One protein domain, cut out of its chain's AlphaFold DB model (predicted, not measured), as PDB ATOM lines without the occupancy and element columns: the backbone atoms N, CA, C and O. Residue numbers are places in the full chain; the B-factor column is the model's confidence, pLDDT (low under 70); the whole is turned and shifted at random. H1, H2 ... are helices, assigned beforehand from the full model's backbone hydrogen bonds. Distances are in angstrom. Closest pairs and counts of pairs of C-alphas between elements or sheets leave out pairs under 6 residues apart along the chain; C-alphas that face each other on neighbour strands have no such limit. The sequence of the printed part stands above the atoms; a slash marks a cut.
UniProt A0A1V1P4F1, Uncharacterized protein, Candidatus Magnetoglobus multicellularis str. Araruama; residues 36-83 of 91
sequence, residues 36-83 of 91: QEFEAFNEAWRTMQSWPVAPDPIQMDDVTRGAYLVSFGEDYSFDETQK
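Overview. This is residues 36 to 83 of the 91 residues of an uncharacterized protein of Candidatus Magnetoglobus multicellularis str. Araruama (UniProt A0A1V1P4F1). Two helices, H1 and H2, fold back side by side as a helical hairpin, with a long looping link at one end; from the far end of H2 a tail runs off, and its residues 75 to 83 stick out, with the short H3 at the tip. The printed part has 48 residues with three named helices, in the order H1, H2, H3, and no named strand: all helix. It is only just loose, close to compact, with a radius of gyration of the C-alphas of 11.6 A and spans of 33 by 22 by 16 A.

Along the chain. H1, residues 36 to 47, begins at C-alpha 36 (29.259, 16.145, -8.660) and is 16.6 A long. H2, residues 60 to 72, is 18.7 A long. H3, residues 80 to 83, ends at C-alpha 83 (48.288, -0.639, 3.979).

Arrangement. H1 and H2 touch, the closest C-alphas being those of Phe 38 and Gly 66, 6.3 A apart. They run opposite ways at a shallow tilt of 27 degrees. H3 is apart from both. In H1 and H2 every O i to N i+4 pair is within hydrogen-bond range; H3 is too short for such a pair.

Size, cuts and confidence. The C-alphas farthest apart, those of Thr 47 and Thr 81, are 34.5 A apart. The printed part has no cut. The link from H1 to H2, 12 residues, is long. Residues 73 to 74 and 80 to 83 have pLDDT under 70.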
ATOM      1  N   GLN A  36      30.439  16.787  -8.084       95.56
ATOM      2  CA  GLN A  36      29.259  16.145  -8.660       95.56
ATOM      3  C   GLN A  36      29.201  14.643  -8.344       95.56
ATOM      4  O   GLN A  36      28.139  14.119  -8.003       95.56
ATOM      5  N   GLU A  37      30.330  13.946  -8.452       95.44
ATOM      6  CA  GLU A  37      30.424  12.522  -8.119       95.44
ATOM      7  C   GLU A  37      30.186  12.277  -6.636       95.44
ATOM      8  O   GLU A  37      29.422  11.382  -6.267       95.44
ATOM      9  N   PHE A  38      30.774  13.117  -5.780       96.44
ATOM     10  CA  PHE A  38      30.552  13.025  -4.347       96.44
ATOM     11  C   PHE A  38      29.090  13.289  -3.964       96.44
ATOM     12  O   PHE A  38      28.542  12.561  -3.139       96.44
ATOM     13  N   GLU A  39      28.429  14.287  -4.552       97.38
ATOM     14  CA  GLU A  39      27.014  14.562  -4.278       97.38
ATOM     15  C   GLU A  39      26.114  13.385  -4.675       97.38
ATOM     16  O   GLU A  39      25.241  12.997  -3.896       97.38
ATOM     17  N   ALA A  40      26.364  12.773  -5.837       97.50
ATOM     18  CA  ALA A  40      25.641  11.582  -6.273       97.50
ATOM     19  C   ALA A  40      25.865  10.393  -5.318       97.50
ATOM     20  O   ALA A  40      24.908   9.715  -4.939       97.50
ATOM     21  N   PHE A  41      27.109  10.178  -4.883       97.19
ATOM     22  CA  PHE A  41      27.466   9.133  -3.923       97.19
ATOM     23  C   PHE A  41      26.816   9.353  -2.550       97.19
ATOM     24  O   PHE A  41      26.230   8.439  -1.970       97.19
ATOM     25  N   ASN A  42      26.868  10.584  -2.038       97.69
ATOM     26  CA  ASN A  42      26.267  10.964  -0.764       97.69
ATOM     27  C   ASN A  42      24.738  10.818  -0.792       97.69
ATOM     28  O   ASN A  42      24.148  10.347   0.180       97.69
ATOM     29  N   GLU A  43      24.084  11.174  -1.899       98.19
ATOM     30  CA  GLU A  43      22.642  10.970  -2.053       98.19
ATOM     31  C   GLU A  43      22.283   9.481  -2.082       98.19
ATOM     32  O   GLU A  43      21.345   9.064  -1.393       98.19
ATOM     33  N   ALA A  44      23.053   8.661  -2.804       97.88
ATOM     34  CA  ALA A  44      22.847   7.217  -2.827       97.88
ATOM     35  C   ALA A  44      22.981   6.606  -1.423       97.88
ATOM     36  O   ALA A  44      22.119   5.834  -1.000       97.88
ATOM     37  N   TRP A  45      23.985   7.031  -0.650       97.44
ATOM     38  CA  TRP A  45      24.146   6.616   0.744       97.44
ATOM     39  C   TRP A  45      22.961   7.041   1.622       97.44
ATOM     40  O   TRP A  45      22.370   6.209   2.315       97.44
ATOM     41  N   ARG A  46      22.555   8.318   1.565       97.69
ATOM     42  CA  ARG A  46      21.447   8.861   2.374       97.69
ATOM     43  C   ARG A  46      20.107   8.196   2.084       97.69
ATOM     44  O   ARG A  46      19.264   8.108   2.978       97.69
ATOM     45  N   THR A  47      19.898   7.768   0.844       97.69
ATOM     46  CA  THR A  47      18.650   7.147   0.383       97.69
ATOM     47  C   THR A  47      18.705   5.620   0.349       97.69
ATOM     48  O   THR A  47      17.702   4.994   0.009       97.69
ATOM     49  N   MET A  48      19.835   5.015   0.740       94.31
ATOM     50  CA  MET A  48      20.094   3.572   0.642       94.31
ATOM     51  C   MET A  48      19.879   3.027  -0.782       94.31
ATOM     52  O   MET A  48      19.385   1.912  -0.965       94.31
ATOM     53  N   GLN A  49      20.208   3.827  -1.798       96.12
ATOM     54  CA  GLN A  49      20.231   3.373  -3.186       96.12
ATOM     55  C   GLN A  49      21.495   2.554  -3.447       96.12
ATOM     56  O   GLN A  49      22.564   2.842  -2.908       96.12
ATOM     57  N   SER A  50      21.371   1.548  -4.312       93.81
ATOM     58  CA  SER A  50      22.510   0.758  -4.783       93.81
ATOM     59  C   SER A  50      23.507   1.637  -5.537       93.81
ATOM     60  O   SER A  50      23.095   2.479  -6.342       93.81
ATOM     61  N   TRP A  51      24.799   1.375  -5.358       93.81
ATOM     62  CA  TRP A  51      25.879   2.067  -6.060       93.81
ATOM     63  C   TRP A  51      26.598   1.111  -7.029       93.81
ATOM     64  O   TRP A  51      26.754  -0.068  -6.710       93.81
ATOM     65  N   PRO A  52      27.025   1.560  -8.228       91.19
ATOM     66  CA  PRO A  52      27.639   0.678  -9.226       91.19
ATOM     67  C   PRO A  52      29.035   0.166  -8.841       91.19
ATOM     68  O   PRO A  52      29.499  -0.815  -9.423       91.19
ATOM     69  N   VAL A  53      29.704   0.819  -7.889       89.94
ATOM     70  CA  VAL A  53      31.037   0.448  -7.397       89.94
ATOM     71  C   VAL A  53      30.905  -0.034  -5.953       89.94
ATOM     72  O   VAL A  53      30.218   0.589  -5.150       89.94
ATOM     73  N   ALA A  54      31.537  -1.159  -5.617       86.75
ATOM     74  CA  ALA A  54      31.559  -1.650  -4.241       86.75
ATOM     75  C   ALA A  54      32.279  -0.646  -3.311       86.75
ATOM     76  O   ALA A  54      33.194   0.034  -3.775       86.75
ATOM     77  N   PRO A  55      31.924  -0.582  -2.015       84.75
ATOM     78  CA  PRO A  55      30.960  -1.434  -1.309       84.75
ATOM     79  C   PRO A  55      29.483  -1.026  -1.494       84.75
ATOM     80  O   PRO A  55      29.147   0.152  -1.556       84.75
ATOM     81  N   ASP A  56      28.592  -2.026  -1.515       84.25
ATOM     82  CA  ASP A  56      27.129  -1.867  -1.447       84.25
ATOM     83  C   ASP A  56      26.593  -2.747  -0.293       84.25
ATOM     84  O   ASP A  56      26.736  -3.975  -0.355       84.25
ATOM     85  N   PRO A  57      26.047  -2.171   0.798       91.12
ATOM     86  CA  PRO A  57      25.721  -0.755   0.984       91.12
ATOM     87  C   PRO A  57      26.956   0.140   1.131       91.12
ATOM     88  O   PRO A  57      27.982  -0.290   1.664       91.12
ATOM     89  N   ILE A  58      26.828   1.402   0.710       94.12
ATOM     90  CA  ILE A  58      27.861   2.427   0.906       94.12
ATOM     91  C   ILE A  58      28.171   2.561   2.405       94.12
ATOM     92  O   ILE A  58      27.261   2.709   3.227       94.12
ATOM     93  N   GLN A  59      29.456   2.526   2.765       94.31
ATOM     94  CA  GLN A  59      29.899   2.653   4.152       94.31
ATOM     95  C   GLN A  59      30.094   4.128   4.540       94.31
ATOM     96  O   GLN A  59      30.512   4.957   3.733       94.31
ATOM     97  N   MET A  60      29.830   4.459   5.810       94.75
ATOM     98  CA  MET A  60      30.022   5.817   6.352       94.75
ATOM     99  C   MET A  60      31.471   6.309   6.197       94.75
ATOM    100  O   MET A  60      31.700   7.494   5.950       94.75
ATOM    101  N   ASP A  61      32.446   5.406   6.317       92.81
ATOM    102  CA  ASP A  61      33.868   5.723   6.163       92.81
ATOM    103  C   ASP A  61      34.183   6.241   4.756       92.81
ATOM    104  O   ASP A  61      34.946   7.198   4.614       92.81
ATOM    105  N   ASP A  62      33.550   5.679   3.725       94.25
ATOM    106  CA  ASP A  62      33.736   6.112   2.337       94.25
ATOM    107  C   ASP A  62      33.070   7.460   2.083       94.25
ATOM    108  O   ASP A  62      33.637   8.327   1.429       94.25
ATOM    109  N   VAL A  63      31.900   7.712   2.671       96.19
ATOM    110  CA  VAL A  63      31.263   9.038   2.586       96.19
ATOM    111  C   VAL A  63      32.111  10.093   3.289       96.19
ATOM    112  O   VAL A  63      32.297  11.193   2.770       96.19
ATOM    113  N   THR A  64      32.672   9.757   4.449       94.81
ATOM    114  CA  THR A  64      33.519  10.668   5.227       94.81
ATOM    115  C   THR A  64      34.824  10.975   4.494       94.81
ATOM    116  O   THR A  64      35.229  12.136   4.406       94.81
ATOM    117  N   ARG A  65      35.471   9.952   3.921       92.88
ATOM    118  CA  ARG A  65      36.660  10.115   3.071       92.88
ATOM    119  C   ARG A  65      36.343  10.937   1.829       92.88
ATOM    120  O   ARG A  65      37.092  11.861   1.531       92.88
ATOM    121  N   GLY A  66      35.228  10.652   1.161       94.00
ATOM    122  CA  GLY A  66      34.767  11.408   0.004       94.00
ATOM    123  C   GLY A  66      34.617  12.886   0.342       94.00
ATOM    124  O   GLY A  66      35.261  13.716  -0.291       94.00
ATOM    125  N   ALA A  67      33.886  13.206   1.415       94.88
ATOM    126  CA  ALA A  67      33.681  14.576   1.887       94.88
ATOM    127  C   ALA A  67      35.003  15.306   2.165       94.88
ATOM    128  O   ALA A  67      35.153  16.484   1.832       94.88
ATOM    129  N   TYR A  68      35.972  14.607   2.760       92.56
ATOM    130  CA  TYR A  68      37.313  15.137   2.975       92.56
ATOM    131  C   TYR A  68      38.007  15.463   1.643       92.56
ATOM    132  O   TYR A  68      38.478  16.583   1.471       92.56
ATOM    133  N   LEU A  69      38.023  14.547   0.671       91.88
ATOM    134  CA  LEU A  69      38.710  14.752  -0.613       91.88
ATOM    135  C   LEU A  69      38.183  15.973  -1.386       91.88
ATOM    136  O   LEU A  69      38.970  16.824  -1.811       91.88
ATOM    137  N   VAL A  70      36.860  16.121  -1.497       92.81
ATOM    138  CA  VAL A  70      36.251  17.296  -2.155       92.81
ATOM    139  C   VAL A  70      36.467  18.596  -1.383       92.81
ATOM    140  O   VAL A  70      36.519  19.662  -1.989       92.81
ATOM    141  N   SER A  71      36.650  18.536  -0.061       90.00
ATOM    142  CA  SER A  71      36.944  19.730   0.743       90.00
ATOM    143  C   SER A  71      38.369  20.264   0.540       90.00
ATOM    144  O   SER A  71      38.617  21.432   0.841       90.00
ATOM    145  N   PHE A  72      39.309  19.437   0.057       82.12
ATOM    146  CA  PHE A  72      40.744  19.764   0.029       82.12
ATOM    147  C   PHE A  72      41.416  19.742  -1.351       82.12
ATOM    148  O   PHE A  72      42.562  20.183  -1.434       82.12
ATOM    149  N   GLY A  73      40.751  19.311  -2.428       65.50
ATOM    150  CA  GLY A  73      41.321  19.492  -3.772       65.50
ATOM    151  C   GLY A  73      40.920  18.519  -4.872       65.50
ATOM    152  O   GLY A  73      41.489  18.640  -5.949       65.50
ATOM    153  N   GLU A  74      39.960  17.613  -4.648       68.31
ATOM    154  CA  GLU A  74      39.459  16.608  -5.613       68.31
ATOM    155  C   GLU A  74      40.501  15.543  -6.027       68.31
ATOM    156  O   GLU A  74      40.175  14.359  -6.020       68.31
ATOM    157  N   ASP A  75      41.751  15.919  -6.310       86.19
ATOM    158  CA  ASP A  75      42.837  15.007  -6.683       86.19
ATOM    159  C   ASP A  75      43.330  14.192  -5.474       86.19
ATOM    160  O   ASP A  75      43.585  14.727  -4.388       86.19
ATOM    161  N   TYR A  76      43.527  12.889  -5.661       86.12
ATOM    162  CA  TYR A  76      44.049  12.006  -4.621       86.12
ATOM    163  C   TYR A  76      44.945  10.910  -5.198       86.12
ATOM    164  O   TYR A  76      45.006  10.676  -6.399       86.12
ATOM    165  N   SER A  77      45.696  10.239  -4.328       82.69
ATOM    166  CA  SER A  77      46.528   9.100  -4.716       82.69
ATOM    167  C   SER A  77      46.446   8.003  -3.666       82.69
ATOM    168  O   SER A  77      46.244   8.270  -2.478       82.69
ATOM    169  N   PHE A  78      46.576   6.759  -4.114       77.19
ATOM    170  CA  PHE A  78      46.639   5.610  -3.228       77.19
ATOM    171  C   PHE A  78      48.071   5.426  -2.729       77.19
ATOM    172  O   PHE A  78      48.987   5.172  -3.511       77.19
ATOM    173  N   ASP A  79      48.264   5.547  -1.417       75.56
ATOM    174  CA  ASP A  79      49.543   5.258  -0.775       75.56
ATOM    175  C   ASP A  79      49.570   3.806  -0.274       75.56
ATOM    176  O   ASP A  79      49.067   3.475   0.806       75.56
ATOM    177  N   GLU A  80      50.200   2.929  -1.055       66.69
ATOM    178  CA  GLU A  80      50.383   1.512  -0.718       66.69
ATOM    179  C   GLU A  80      51.153   1.300   0.600       66.69
ATOM    180  O   GLU A  80      50.991   0.267   1.263       66.69
ATOM    181  N   THR A  81      51.961   2.272   1.040       66.19
ATOM    182  CA  THR A  81      52.782   2.143   2.255       66.19
ATOM    183  C   THR A  81      51.949   2.204   3.543       66.19
ATOM    184  O   THR A  81      52.330   1.616   4.563       66.19
ATOM    185  N   GLN A  82      50.755   2.806   3.483       59.25
ATOM    186  CA  GLN A  82      49.799   2.888   4.594       59.25
ATOM    187  C   GLN A  82      49.080   1.556   4.863       59.25
ATOM    188  O   GLN A  82      48.656   1.288   5.993       59.25
ATOM    189  N   LYS A  83      48.986   0.660   3.867       50.91
ATOM    190  CA  LYS A  83      48.288  -0.639   3.979       50.91
ATOM    191  C   LYS A  83      48.887  -1.526   5.081       50.91
ATOM    192  O   LYS A  83      48.167  -2.263   5.750       50.91
TER     193      LYS A  83